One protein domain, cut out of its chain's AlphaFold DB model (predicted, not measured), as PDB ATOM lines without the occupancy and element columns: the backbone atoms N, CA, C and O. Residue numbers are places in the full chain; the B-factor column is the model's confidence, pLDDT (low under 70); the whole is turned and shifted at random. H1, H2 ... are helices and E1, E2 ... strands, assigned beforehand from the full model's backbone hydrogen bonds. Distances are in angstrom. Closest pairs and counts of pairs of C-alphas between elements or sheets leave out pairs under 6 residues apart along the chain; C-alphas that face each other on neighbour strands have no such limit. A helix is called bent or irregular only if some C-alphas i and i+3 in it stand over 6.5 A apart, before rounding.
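What this domain is: This is residues 63 to 159 of the 355 residues of an uncharacterized protein of Malassezia vespertilionis (UniProt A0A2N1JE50). A small, strongly twisted sheet of three bent or short strands has the short helix H1 over one face; two further helices, H2 and H3, lie toward the opposite end of the longest axis, and the unnamed residues 131 to 159 run back from H3 toward the sheet. The printed part has 97 residues, with E1, E2, H1, E3, H2 and H3 in that order; under half are in named elements, and the class is mixed, helices and strands. The sheet order is E2, E1, E3, antiparallel. The whole is compact, with a radius of gyration of the C-alphas of 12.5 A and spans of 36 by 30 by 26 A.

Where its parts are: E1, residues 67 to 74, begins at C-alpha (11.076, -33.307, -34.316), spans 18.6 A and bends by 68 degrees at residue 70. E2 is residues 81 to 83 and H1 residues 84 to 89. E3, residues 96 to 105, spans 16.6 A and bends by 81 degrees at residue 101. H2, residues 112 to 121, spans 13.4 A and is irregular: C-alphas 114 and 117 are 8.5 A apart. H3, residues 125 to 130, ends at C-alpha (-13.217, -31.272, -23.703).

How they stand to each other: E1 and E3 are antiparallel, with N 71 and O 100 within hydrogen-bond range at 2.9 A. E1 and E2 form a hairpin, with N 82 and O 72 at 2.8 A. E2, H1 and E3 make a split strand-helix-strand unit, two strands running the same way with E1 between them; its crossover is right-handed. H1 is on the sheet at a height of 8.7 A; its closest C-alphas with E1 are those of Tyr 84 and Ser 70, 6.1 A. H2 only grazes the sheet, with residues 113 to 115. H2 and H3 are close but not clearly touching, the C-alphas of Leu 119 and Ala 127 being closest at 7.1 A; they run opposite ways at a shallow tilt of 19 degrees. H3 is apart from H1. Every O i to N i+4 pair is within hydrogen-bond range in H1 and H3; in H2 2 of 6 are, beside 4 of 7 O i to N i+3 pairs.

The domain as a whole: The C-alphas of His 101 and Glu 125 are the two farthest apart, 36.3 A. The printed part has no cut, and no link between named elements is long. Mean pLDDT of the printed part is 93.7; no printed residue is under 70.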
ATOM      1  N   SER A  63       6.625 -28.005 -27.304       94.19
ATOM      2  CA  SER A  63       6.755 -26.658 -27.870       94.19
ATOM      3  C   SER A  63       7.776 -26.558 -29.009       94.19
ATOM      4  O   SER A  63       7.710 -25.612 -29.789       94.19
ATOM      5  N   LEU A  64       8.660 -27.551 -29.165       94.94
ATOM      6  CA  LEU A  64       9.598 -27.645 -30.291       94.94
ATOM      7  C   LEU A  64       8.920 -28.121 -31.587       94.94
ATOM      8  O   LEU A  64       9.511 -28.043 -32.661       94.94
ATOM      9  N   GLY A  65       7.670 -28.588 -31.506       95.50
ATOM     10  CA  GLY A  65       6.923 -29.096 -32.653       95.50
ATOM     11  C   GLY A  65       7.266 -30.548 -32.984       95.50
ATOM     12  O   GLY A  65       7.603 -31.339 -32.103       95.50
ATOM     13  N   ALA A  66       7.108 -30.913 -34.255       96.19
ATOM     14  CA  ALA A  66       7.406 -32.253 -34.738       96.19
ATOM     15  C   ALA A  66       8.902 -32.369 -35.055       96.19
ATOM     16  O   ALA A  66       9.393 -31.782 -36.018       96.19
ATOM     17  N   ILE A  67       9.622 -33.124 -34.228       96.19
ATOM     18  CA  ILE A  67      11.076 -33.307 -34.316       96.19
ATOM     19  C   ILE A  67      11.423 -34.796 -34.279       96.19
ATOM     20  O   ILE A  67      10.572 -35.634 -33.972       96.19
ATOM     21  N   ARG A  68      12.672 -35.139 -34.602       96.06
ATOM     22  CA  ARG A  68      13.218 -36.475 -34.347       96.06
ATOM     23  C   ARG A  68      13.763 -36.513 -32.922       96.06
ATOM     24  O   ARG A  68      14.669 -35.753 -32.617       96.06
ATOM     25  N   GLN A  69      13.196 -37.346 -32.057       95.88
ATOM     26  CA  GLN A  69      13.549 -37.421 -30.630       95.88
ATOM     27  C   GLN A  69      13.259 -38.812 -30.066       95.88
ATOM     28  O   GLN A  69      12.537 -39.584 -30.703       95.88
ATOM     29  N   SER A  70      13.772 -39.116 -28.872       95.38
ATOM     30  CA  SER A  70      13.383 -40.312 -28.121       95.38
ATOM     31  C   SER A  70      11.916 -40.234 -27.672       95.38
ATOM     32  O   SER A  70      11.441 -39.210 -27.165       95.38
ATOM     33  N   VAL A  71      11.170 -41.315 -27.902       97.25
ATOM     34  CA  VAL A  71       9.728 -41.399 -27.642       97.25
ATOM     35  C   VAL A  71       9.412 -42.611 -26.782       97.25
ATOM     36  O   VAL A  71       9.872 -43.716 -27.049       97.25
ATOM     37  N   PHE A  72       8.547 -42.410 -25.795       97.25
ATOM     38  CA  PHE A  72       8.057 -43.443 -24.893       97.25
ATOM     39  C   PHE A  72       6.543 -43.562 -25.046       97.25
ATOM     40  O   PHE A  72       5.811 -42.601 -24.803       97.25
ATOM     41  N   ALA A  73       6.046 -44.719 -25.470       96.81
ATOM     42  CA  ALA A  73       4.615 -44.969 -25.564       96.81
ATOM     43  C   ALA A  73       4.031 -45.255 -24.179       96.81
ATOM     44  O   ALA A  73       4.484 -46.159 -23.485       96.81
ATOM     45  N   CYS A  74       2.995 -44.514 -23.786       96.44
ATOM     46  CA  CYS A  74       2.352 -44.694 -22.489       96.44
ATOM     47  C   CYS A  74       1.102 -45.570 -22.603       96.44
ATOM     48  O   CYS A  74       0.023 -45.115 -23.010       96.44
ATOM     49  N   ARG A  75       1.218 -46.833 -22.182       93.50
ATOM     50  CA  ARG A  75       0.104 -47.792 -22.194       93.50
ATOM     51  C   ARG A  75      -0.944 -47.457 -21.147       93.50
ATOM     52  O   ARG A  75      -2.136 -47.538 -21.441       93.50
ATOM     53  N   THR A  76      -0.518 -46.973 -19.980       95.12
ATOM     54  CA  THR A  76      -1.432 -46.529 -18.916       95.12
ATOM     55  C   THR A  76      -2.371 -45.420 -19.389       95.12
ATOM     56  O   THR A  76      -3.548 -45.420 -19.022       95.12
ATOM     57  N   CYS A  77      -1.902 -44.472 -20.211       94.38
ATOM     58  CA  CYS A  77      -2.726 -43.351 -20.671       94.38
ATOM     59  C   CYS A  77      -3.605 -43.675 -21.884       94.38
ATOM     60  O   CYS A  77      -4.696 -43.120 -21.972       94.38
ATOM     61  N   GLY A  78      -3.208 -44.601 -22.757       89.56
ATOM     62  CA  GLY A  78      -4.006 -44.951 -23.940       89.56
ATOM     63  C   GLY A  78      -3.225 -45.043 -25.249       89.56
ATOM     64  O   GLY A  78      -3.846 -45.040 -26.310       89.56
ATOM     65  N   GLY A  79      -1.894 -45.153 -25.187       85.88
ATOM     66  CA  GLY A  79      -1.051 -45.507 -26.328       85.88
ATOM     67  C   GLY A  79      -0.578 -44.338 -27.192       85.88
ATOM     68  O   GLY A  79      -0.204 -44.583 -28.337       85.88
ATOM     69  N   GLY A  80      -0.610 -43.090 -26.716       95.00
ATOM     70  CA  GLY A  80       0.187 -42.012 -27.324       95.00
ATOM     71  C   GLY A  80       1.633 -42.004 -26.815       95.00
ATOM     72  O   GLY A  80       1.990 -42.799 -25.941       95.00
ATOM     73  N   GLY A  81       2.470 -41.128 -27.373       97.12
ATOM     74  CA  GLY A  81       3.902 -41.071 -27.068       97.12
ATOM     75  C   GLY A  81       4.322 -39.794 -26.353       97.12
ATOM     76  O   GLY A  81       3.856 -38.700 -26.666       97.12
ATOM     77  N   VAL A  82       5.245 -39.913 -25.408       98.19
ATOM     78  CA  VAL A  82       5.798 -38.788 -24.653       98.19
ATOM     79  C   VAL A  82       7.307 -38.701 -24.843       98.19
ATOM     80  O   VAL A  82       7.968 -39.706 -25.083       98.19
ATOM     81  N   CYS A  83       7.853 -37.490 -24.770       97.62
ATOM     82  CA  CYS A  83       9.297 -37.257 -24.829       97.62
ATOM     83  C   CYS A  83      10.005 -37.732 -23.553       97.62
ATOM     84  O   CYS A  83       9.353 -37.857 -22.513       97.62
ATOM     85  N   TYR A  84      11.332 -37.858 -23.614       96.25
ATOM     86  CA  TYR A  84      12.207 -38.212 -22.487       96.25
ATOM     87  C   TYR A  84      11.878 -37.493 -21.168       96.25
ATOM     88  O   TYR A  84      11.599 -38.124 -20.158       96.25
ATOM     89  N   ALA A  85      11.787 -36.163 -21.165       96.69
ATOM     90  CA  ALA A  85      11.510 -35.429 -19.927       96.69
ATOM     91  C   ALA A  85      10.146 -35.798 -19.297       96.69
ATOM     92  O   ALA A  85       9.994 -35.928 -18.081       96.69
ATOM     93  N   CYS A  86       9.130 -36.012 -20.137       97.62
ATOM     94  CA  CYS A  86       7.795 -36.392 -19.682       97.62
ATOM     95  C   CYS A  86       7.701 -37.857 -19.251       97.62
ATOM     96  O   CYS A  86       6.852 -38.145 -18.406       97.62
ATOM     97  N   SER A  87       8.524 -38.752 -19.808       97.12
ATOM     98  CA  SER A  87       8.566 -40.152 -19.375       97.12
ATOM     99  C   SER A  87       9.021 -40.261 -17.921       97.12
ATOM    100  O   SER A  87       8.516 -41.107 -17.199       97.12
ATOM    101  N   ILE A  88       9.855 -39.327 -17.458       95.44
ATOM    102  CA  ILE A  88      10.341 -39.268 -16.078       95.44
ATOM    103  C   ILE A  88       9.374 -38.479 -15.183       95.44
ATOM    104  O   ILE A  88       8.876 -38.993 -14.184       95.44
ATOM    105  N   VAL A  89       9.060 -37.227 -15.536       96.38
ATOM    106  CA  VAL A  89       8.377 -36.305 -14.605       96.38
ATOM    107  C   VAL A  89       6.861 -36.486 -14.566       96.38
ATOM    108  O   VAL A  89       6.238 -36.320 -13.522       96.38
ATOM    109  N   CYS A  90       6.237 -36.761 -15.713       97.12
ATOM    110  CA  CYS A  90       4.772 -36.827 -15.818       97.12
ATOM    111  C   CYS A  90       4.248 -38.265 -15.829       97.12
ATOM    112  O   CYS A  90       3.093 -38.498 -15.478       97.12
ATOM    113  N   HIS A  91       5.078 -39.209 -16.270       97.06
ATOM    114  CA  HIS A  91       4.683 -40.589 -16.529       97.06
ATOM    115  C   HIS A  91       5.629 -41.618 -15.897       97.06
ATOM    116  O   HIS A  91       5.543 -42.784 -16.263       97.06
ATOM    117  N   GLY A  92       6.471 -41.220 -14.933       96.06
ATOM    118  CA  GLY A  92       7.459 -42.110 -14.307       96.06
ATOM    119  C   GLY A  92       6.857 -43.333 -13.605       96.06
ATOM    120  O   GLY A  92       7.494 -44.377 -13.549       96.06
ATOM    121  N   ASP A  93       5.605 -43.231 -13.149       96.31
ATOM    122  CA  ASP A  93       4.861 -44.333 -12.519       96.31
ATOM    123  C   ASP A  93       3.933 -45.085 -13.499       96.31
ATOM    124  O   ASP A  93       3.068 -45.863 -13.087       96.31
ATOM    125  N   HIS A  94       4.017 -44.808 -14.803       96.25
ATOM    126  CA  HIS A  94       3.182 -45.453 -15.816       96.25
ATOM    127  C   HIS A  94       3.906 -46.614 -16.506       96.25
ATOM    128  O   HIS A  94       5.128 -46.661 -16.564       96.25
ATOM    129  N   ASP A  95       3.126 -47.515 -17.109       94.75
ATOM    130  CA  ASP A  95       3.642 -48.522 -18.031       94.75
ATOM    131  C   ASP A  95       4.067 -47.827 -19.333       94.75
ATOM    132  O   ASP A  95       3.223 -47.363 -20.121       94.75
ATOM    133  N   LEU A  96       5.381 -47.687 -19.496       95.31
ATOM    134  CA  LEU A  96       6.037 -47.007 -20.601       95.31
ATOM    135  C   LEU A  96       6.836 -48.009 -21.425       95.31
ATOM    136  O   LEU A  96       7.595 -48.811 -20.893       95.31
ATOM    137  N   ILE A  97       6.699 -47.901 -22.741       94.06
ATOM    138  CA  ILE A  97       7.497 -48.658 -23.699       94.06
ATOM    139  C   ILE A  97       8.392 -47.682 -24.443       94.06
ATOM    140  O   ILE A  97       7.897 -46.777 -25.118       94.06
ATOM    141  N   GLU A  98       9.702 -47.863 -24.334       93.75
ATOM    142  CA  GLU A  98      10.666 -47.085 -25.100       93.75
ATOM    143  C   GLU A  98      10.583 -47.456 -26.588       93.75
ATOM    144  O   GLU A  98      10.733 -48.612 -26.979       93.75
ATOM    145  N   LEU A  99      10.302 -46.463 -27.433       93.94
ATOM    146  CA  LEU A  99      10.236 -46.606 -28.890       93.94
ATOM    147  C   LEU A  99      11.486 -46.061 -29.587       93.94
ATOM    148  O   LEU A  99      11.491 -45.941 -30.817       93.94
ATOM    149  N   PHE A 100      12.523 -45.740 -28.808       93.00
ATOM    150  CA  PHE A 100      13.743 -45.079 -29.256       93.00
ATOM    151  C   PHE A 100      13.417 -43.801 -30.042       93.00
ATOM    152  O   PHE A 100      12.448 -43.095 -29.748       93.00
ATOM    153  N   HIS A 101      14.233 -43.479 -31.040       93.69
ATOM    154  CA  HIS A 101      14.064 -42.292 -31.857       93.69
ATOM    155  C   HIS A 101      12.946 -42.471 -32.885       93.69
ATOM    156  O   HIS A 101      12.959 -43.408 -33.688       93.69
ATOM    157  N   LYS A 102      11.999 -41.530 -32.894       95.19
ATOM    158  CA  LYS A 102      10.941 -41.434 -33.906       95.19
ATOM    159  C   LYS A 102      11.012 -40.073 -34.580       95.19
ATOM    160  O   LYS A 102      11.136 -39.055 -33.898       95.19
ATOM    161  N   ARG A 103      10.933 -40.045 -35.910       94.81
ATOM    162  CA  ARG A 103      10.917 -38.798 -36.693       94.81
ATOM    163  C   ARG A 103       9.543 -38.137 -36.686       94.81
ATOM    164  O   ARG A 103       8.519 -38.810 -36.568       94.81
ATOM    165  N   ASN A 104       9.533 -36.822 -36.921       95.00
ATOM    166  CA  ASN A 104       8.318 -36.010 -37.052       95.00
ATOM    167  C   ASN A 104       7.309 -36.289 -35.922       95.00
ATOM    168  O   ASN A 104       6.118 -36.477 -36.171       95.00
ATOM    169  N   PHE A 105       7.813 -36.369 -34.689       97.12
ATOM    170  CA  PHE A 105       7.013 -36.685 -33.520       97.12
ATOM    171  C   PHE A 105       6.997 -35.502 -32.560       97.12
ATOM    172  O   PHE A 105       8.039 -34.958 -32.183       97.12
ATOM    173  N   ARG A 106       5.795 -35.115 -32.145       97.56
ATOM    174  CA  ARG A 106       5.555 -34.093 -31.131       97.56
ATOM    175  C   ARG A 106       5.069 -34.764 -29.853       97.56
ATOM    176  O   ARG A 106       4.190 -35.608 -29.915       97.56
ATOM    177  N   CYS A 107       5.607 -34.396 -28.694       97.69
ATOM    178  CA  CYS A 107       5.197 -35.004 -27.423       97.69
ATOM    179  C   CYS A 107       3.672 -34.896 -27.204       97.69
ATOM    180  O   CYS A 107       3.111 -33.808 -27.329       97.69
ATOM    181  N   ASP A 108       3.002 -35.995 -26.843       97.94
ATOM    182  CA  ASP A 108       1.550 -36.025 -26.613       97.94
ATOM    183  C   ASP A 108       1.148 -35.646 -25.180       97.94
ATOM    184  O   ASP A 108      -0.043 -35.528 -24.889       97.94
ATOM    185  N   CYS A 109       2.101 -35.447 -24.264       97.44
ATOM    186  CA  CYS A 109       1.797 -35.114 -22.871       97.44
ATOM    187  C   CYS A 109       0.963 -33.826 -22.781       97.44
ATOM    188  O   CYS A 109       1.410 -32.758 -23.209       97.44
ATOM    189  N   GLY A 110      -0.243 -33.918 -22.216       95.12
ATOM    190  CA  GLY A 110      -1.189 -32.801 -22.161       95.12
ATOM    191  C   GLY A 110      -2.062 -32.618 -23.410       95.12
ATOM    192  O   GLY A 110      -2.733 -31.598 -23.526       95.12
ATOM    193  N   THR A 111      -2.075 -33.582 -24.335       95.69
ATOM    194  CA  THR A 111      -2.923 -33.576 -25.543       95.69
ATOM    195  C   THR A 111      -3.924 -34.741 -25.537       95.69
ATOM    196  O   THR A 111      -3.660 -35.764 -24.895       95.69
ATOM    197  N   PRO A 112      -5.047 -34.650 -26.277       94.44
ATOM    198  CA  PRO A 112      -5.969 -35.767 -26.483       94.44
ATOM    199  C   PRO A 112      -5.295 -37.000 -27.090       94.44
ATOM    200  O   PRO A 112      -5.665 -38.127 -26.765       94.44
ATOM    201  N   SER A 113      -4.267 -36.796 -27.922       95.06
ATOM    202  CA  SER A 113      -3.554 -37.858 -28.637       95.06
ATOM    203  C   SER A 113      -2.926 -38.895 -27.699       95.06
ATOM    204  O   SER A 113      -2.859 -40.079 -28.034       95.06
ATOM    205  N   LEU A 114      -2.553 -38.490 -26.477       95.88
ATOM    206  CA  LEU A 114      -2.048 -39.399 -25.444       95.88
ATOM    207  C   LEU A 114      -3.079 -40.466 -25.034       95.88
ATOM    208  O   LEU A 114      -2.720 -41.579 -24.638       95.88
ATOM    209  N   TYR A 115      -4.361 -40.123 -25.150       94.56
ATOM    210  CA  TYR A 115      -5.504 -40.911 -24.703       94.56
ATOM    211  C   TYR A 115      -6.255 -41.584 -25.856       94.56
ATOM    212  O   TYR A 115      -7.371 -42.054 -25.630       94.56
ATOM    213  N   ARG A 116      -5.669 -41.665 -27.062       91.50
ATOM    214  CA  ARG A 116      -6.342 -42.130 -28.292       91.50
ATOM    215  C   ARG A 116      -7.243 -43.358 -28.091       91.50
ATOM    216  O   ARG A 116      -8.428 -43.297 -28.394       91.50
ATOM    217  N   LYS A 117      -6.743 -44.423 -27.450       91.69
ATOM    218  CA  LYS A 117      -7.520 -45.655 -27.210       91.69
ATOM    219  C   LYS A 117      -8.577 -45.532 -26.121       91.69
ATOM    220  O   LYS A 117      -9.584 -46.231 -26.157       91.69
ATOM    221  N   LYS A 118      -8.342 -44.694 -25.109       91.00
ATOM    222  CA  LYS A 118      -9.341 -44.466 -24.058       91.00
ATOM    223  C   LYS A 118     -10.513 -43.670 -24.615       91.00
ATOM    224  O   LYS A 118     -11.656 -44.015 -24.338       91.00
ATOM    225  N   LEU A 119     -10.224 -42.663 -25.437       89.50
ATOM    226  CA  LEU A 119     -11.231 -41.818 -26.071       89.50
ATOM    227  C   LEU A 119     -12.096 -42.579 -27.085       89.50
ATOM    228  O   LEU A 119     -13.276 -42.273 -27.196       89.50
ATOM    229  N   GLU A 120     -11.573 -43.615 -27.751       88.00
ATOM    230  CA  GLU A 120     -12.373 -44.495 -28.627       88.00
ATOM    231  C   GLU A 120     -13.571 -45.146 -27.907       88.00
ATOM    232  O   GLU A 120     -14.612 -45.390 -28.522       88.00
ATOM    233  N   HIS A 121     -13.443 -45.417 -26.605       85.25
ATOM    234  CA  HIS A 121     -14.477 -46.071 -25.799       85.25
ATOM    235  C   HIS A 121     -15.177 -45.132 -24.804       85.25
ATOM    236  O   HIS A 121     -16.188 -45.516 -24.209       85.25
ATOM    237  N   ASP A 122     -14.671 -43.913 -24.615       87.50
ATOM    238  CA  ASP A 122     -15.234 -42.943 -23.681       87.50
ATOM    239  C   ASP A 122     -16.401 -42.180 -24.326       87.50
ATOM    240  O   ASP A 122     -16.233 -41.303 -25.171       87.50
ATOM    241  N   THR A 123     -17.619 -42.524 -23.911       88.38
ATOM    242  CA  THR A 123     -18.857 -41.877 -24.377       88.38
ATOM    243  C   THR A 123     -19.347 -40.772 -23.440       88.38
ATOM    244  O   THR A 123     -20.450 -40.249 -23.629       88.38
ATOM    245  N   SER A 124     -18.552 -40.407 -22.426       91.56
ATOM    246  CA  SER A 124     -18.930 -39.390 -21.450       91.56
ATOM    247  C   SER A 124     -19.116 -38.018 -22.098       91.56
ATOM    248  O   SER A 124     -18.435 -37.638 -23.052       91.56
ATOM    249  N   GLU A 125     -20.042 -37.232 -21.548       93.31
ATOM    250  CA  GLU A 125     -20.237 -35.841 -21.964       93.31
ATOM    251  C   GLU A 125     -18.945 -35.028 -21.809       93.31
ATOM    252  O   GLU A 125     -18.616 -34.230 -22.683       93.31
ATOM    253  N   HIS A 126     -18.172 -35.297 -20.750       91.00
ATOM    254  CA  HIS A 126     -16.881 -34.661 -20.515       91.00
ATOM    255  C   HIS A 126     -15.934 -34.853 -21.704       91.00
ATOM    256  O   HIS A 126     -15.498 -33.858 -22.277       91.00
ATOM    257  N   ALA A 127     -15.702 -36.098 -22.138       91.44
ATOM    258  CA  ALA A 127     -14.826 -36.389 -23.270       91.44
ATOM    259  C   ALA A 127     -15.302 -35.736 -24.574       91.44
ATOM    260  O   ALA A 127     -14.489 -35.226 -25.343       91.44
ATOM    261  N   ARG A 128     -16.619 -35.671 -24.806       89.00
ATOM    262  CA  ARG A 128     -17.190 -35.035 -26.008       89.00
ATOM    263  C   ARG A 128     -17.024 -33.516 -26.026       89.00
ATOM    264  O   ARG A 128     -16.931 -32.939 -27.105       89.00
ATOM    265  N   VAL A 129     -17.029 -32.874 -24.860       90.25
ATOM    266  CA  VAL A 129     -16.916 -31.413 -24.734       90.25
ATOM    267  C   VAL A 129     -15.457 -30.966 -24.683       90.25
ATOM    268  O   VAL A 129     -15.109 -29.962 -25.297       90.25
ATOM    269  N   THR A 130     -14.606 -31.683 -23.947       89.81
ATOM    270  CA  THR A 130     -13.217 -31.272 -23.703       89.81
ATOM    271  C   THR A 130     -12.224 -31.907 -24.672       89.81
ATOM    272  O   THR A 130     -11.148 -31.353 -24.871       89.81
ATOM    273  N   GLY A 131     -12.557 -33.059 -25.264       90.62
ATOM    274  CA  GLY A 131     -11.605 -33.894 -26.000       90.62
ATOM    275  C   GLY A 131     -10.673 -34.707 -25.094       90.62
ATOM    276  O   GLY A 131      -9.754 -35.344 -25.592       90.62
ATOM    277  N   PHE A 132     -10.890 -34.706 -23.776       93.12
ATOM    278  CA  PHE A 132     -10.052 -35.404 -22.801       93.12
ATOM    279  C   PHE A 132     -10.880 -36.350 -21.927       93.12
ATOM    280  O   PHE A 132     -12.013 -36.021 -21.582       93.12
ATOM    281  N   PRO A 133     -10.330 -37.500 -21.499       92.19
ATOM    282  CA  PRO A 133     -10.972 -38.297 -20.462       92.19
ATOM    283  C   PRO A 133     -10.943 -37.553 -19.121       92.19
ATOM    284  O   PRO A 133     -10.035 -36.768 -18.850       92.19
ATOM    285  N   ALA A 134     -11.883 -37.861 -18.225       90.69
ATOM    286  CA  ALA A 134     -11.985 -37.195 -16.919       90.69
ATOM    287  C   ALA A 134     -10.732 -37.350 -16.029       90.69
ATOM    288  O   ALA A 134     -10.513 -36.554 -15.120       90.69
ATOM    289  N   CYS A 135      -9.912 -38.375 -16.279       88.94
ATOM    290  CA  CYS A 135      -8.645 -38.613 -15.585       88.94
ATOM    291  C   CYS A 135      -7.434 -37.934 -16.244       88.94
ATOM    292  O   CYS A 135      -6.305 -38.190 -15.826       88.94
ATOM    293  N   ALA A 136      -7.635 -37.121 -17.284       92.75
ATOM    294  CA  ALA A 136      -6.541 -36.413 -17.930       92.75
ATOM    295  C   ALA A 136      -5.921 -35.374 -16.990       92.75
ATOM    296  O   ALA A 136      -6.610 -34.688 -16.235       92.75
ATOM    297  N   VAL A 137      -4.599 -35.244 -17.067       93.25
ATOM    298  CA  VAL A 137      -3.807 -34.317 -16.256       93.25
ATOM    299  C   VAL A 137      -2.914 -33.524 -17.212       93.25
ATOM    300  O   VAL A 137      -2.368 -34.120 -18.144       93.25
ATOM    301  N   PRO A 138      -2.757 -32.199 -17.025       94.88
ATOM    302  CA  PRO A 138      -1.890 -31.414 -17.890       94.88
ATOM    303  C   PRO A 138      -0.422 -31.779 -17.689       94.88
ATOM    304  O   PRO A 138      -0.013 -32.255 -16.627       94.88
ATOM    305  N   CYS A 139       0.399 -31.459 -18.685       96.75
ATOM    306  CA  CYS A 139       1.842 -31.630 -18.582       96.75
ATOM    307  C   CYS A 139       2.430 -30.748 -17.462       96.75
ATOM    308  O   CYS A 139       2.334 -29.518 -17.499       96.75
ATOM    309  N   ALA A 140       3.092 -31.368 -16.478       96.00
ATOM    310  CA  ALA A 140       3.676 -30.654 -15.342       96.00
ATOM    311  C   ALA A 140       4.857 -29.749 -15.736       96.00
ATOM    312  O   ALA A 140       5.053 -28.705 -15.115       96.00
ATOM    313  N   LEU A 141       5.582 -30.106 -16.799       95.94
ATOM    314  CA  LEU A 141       6.727 -29.349 -17.323       95.94
ATOM    315  C   LEU A 141       6.320 -28.121 -18.150       95.94
ATOM    316  O   LEU A 141       7.150 -27.285 -18.475       95.94
ATOM    317  N   ARG A 142       5.031 -27.988 -18.488       94.56
ATOM    318  CA  ARG A 142       4.506 -26.920 -19.359       94.56
ATOM    319  C   ARG A 142       3.519 -26.002 -18.643       94.56
ATOM    320  O   ARG A 142       2.702 -25.324 -19.261       94.56
ATOM    321  N   ARG A 143       3.591 -25.952 -17.310       89.19
ATOM    322  CA  ARG A 143       2.697 -25.137 -16.463       89.19
ATOM    323  C   ARG A 143       2.810 -23.636 -16.726       89.19
ATOM    324  O   ARG A 143       1.831 -22.918 -16.537       89.19
ATOM    325  N   THR A 144       3.991 -23.173 -17.127       88.38
ATOM    326  CA  THR A 144       4.286 -21.764 -17.428       88.38
ATOM    327  C   THR A 144       3.909 -21.370 -18.855       88.38
ATOM    328  O   THR A 144       3.831 -20.179 -19.158       88.38
ATOM    329  N   GLU A 145       3.643 -22.342 -19.731       90.25
ATOM    330  CA  GLU A 145       3.196 -22.077 -21.092       90.25
ATOM    331  C   GLU A 145       1.779 -21.494 -21.102       90.25
ATOM    332  O   GLU A 145       0.989 -21.678 -20.172       90.25
ATOM    333  N   ARG A 146       1.425 -20.818 -22.201       88.94
ATOM    334  CA  ARG A 146       0.121 -20.155 -22.366       88.94
ATOM    335  C   ARG A 146      -1.053 -21.085 -22.055       88.94
ATOM    336  O   ARG A 146      -2.007 -20.658 -21.406       88.94
ATOM    337  N   ASN A 147      -0.963 -22.338 -22.491       88.31
ATOM    338  CA  ASN A 147      -2.038 -23.308 -22.334       88.31
ATOM    339  C   ASN A 147      -1.896 -24.174 -21.070       88.31
ATOM    340  O   ASN A 147      -2.691 -25.084 -20.853       88.31
ATOM    341  N   LYS A 148      -0.910 -23.885 -20.203       90.31
ATOM    342  CA  LYS A 148      -0.689 -24.558 -18.911       90.31
ATOM    343  C   LYS A 148      -0.593 -26.088 -19.018       90.31
ATOM    344  O   LYS A 148      -1.061 -26.794 -18.127       90.31
ATOM    345  N   GLY A 149      -0.011 -26.587 -20.109       89.19
ATOM    346  CA  GLY A 149       0.138 -28.019 -20.370       89.19
ATOM    347  C   GLY A 149      -1.114 -28.719 -20.908       89.19
ATOM    348  O   GLY A 149      -1.185 -29.938 -20.782       89.19
ATOM    349  N   TRP A 150      -2.067 -27.976 -21.478       93.56
ATOM    350  CA  TRP A 150      -3.201 -28.495 -22.247       93.56
ATOM    351  C   TRP A 150      -3.112 -28.052 -23.703       93.56
ATOM    352  O   TRP A 150      -3.103 -26.859 -23.966       93.56
ATOM    353  N   ASP A 151      -3.128 -28.963 -24.665       94.44
ATOM    354  CA  ASP A 151      -3.123 -28.586 -26.082       94.44
ATOM    355  C   ASP A 151      -4.111 -29.416 -26.885       94.44
ATOM    356  O   ASP A 151      -4.650 -30.414 -26.409       94.44
ATOM    357  N   CYS A 152      -4.377 -28.972 -28.110       90.75
ATOM    358  CA  CYS A 152      -5.163 -29.741 -29.057       90.75
ATOM    359  C   CYS A 152      -4.414 -30.998 -29.518       90.75
ATOM    360  O   CYS A 152      -3.245 -31.219 -29.195       90.75
ATOM    361  N   GLU A 153      -5.116 -31.824 -30.284       91.00
ATOM    362  CA  GLU A 153      -4.565 -33.033 -30.881       91.00
ATOM    363  C   GLU A 153      -3.319 -32.735 -31.736       91.00
ATOM    364  O   GLU A 153      -3.257 -31.722 -32.437       91.00
ATOM    365  N   ASN A 154      -2.326 -33.622 -31.659       93.56
ATOM    366  CA  ASN A 154      -1.136 -33.595 -32.502       93.56
ATOM    367  C   ASN A 154      -1.371 -34.340 -33.826       93.56
ATOM    368  O   ASN A 154      -2.112 -35.317 -33.887       93.56
ATOM    369  N   GLU A 155      -0.625 -33.964 -34.865       93.12
ATOM    370  CA  GLU A 155      -0.614 -34.640 -36.173       93.12
ATOM    371  C   GLU A 155       0.430 -35.774 -36.246       93.12
ATOM    372  O   GLU A 155       1.151 -35.948 -37.231       93.12
ATOM    373  N   ASN A 156       0.550 -36.546 -35.167       95.19
ATOM    374  CA  ASN A 156       1.500 -37.652 -35.086       95.19
ATOM    375  C   ASN A 156       1.009 -38.885 -35.858       95.19
ATOM    376  O   ASN A 156      -0.186 -39.107 -36.054       95.19
ATOM    377  N   ARG A 157       1.954 -39.745 -36.253       93.00
ATOM    378  CA  ARG A 157       1.655 -41.061 -36.832       93.00
ATOM    379  C   ARG A 157       1.955 -42.154 -35.818       93.00
ATOM    380  O   ARG A 157       3.089 -42.293 -35.368       93.00
ATOM    381  N   TYR A 158       0.943 -42.959 -35.519       93.38
ATOM    382  CA  TYR A 158       1.035 -44.050 -34.558       93.38
ATOM    383  C   TYR A 158       1.064 -45.383 -35.283       93.38
ATOM    384  O   TYR A 158       0.158 -45.709 -36.049       93.38
ATOM    385  N   SER A 159       2.107 -46.158 -35.028       91.56
ATOM    386  CA  SER A 159       2.187 -47.537 -35.475       91.56
ATOM    387  C   SER A 159       1.795 -48.508 -34.362       91.56
ATOM    388  O   SER A 159       1.497 -48.109 -33.234       91.56
TER     389      SER A 159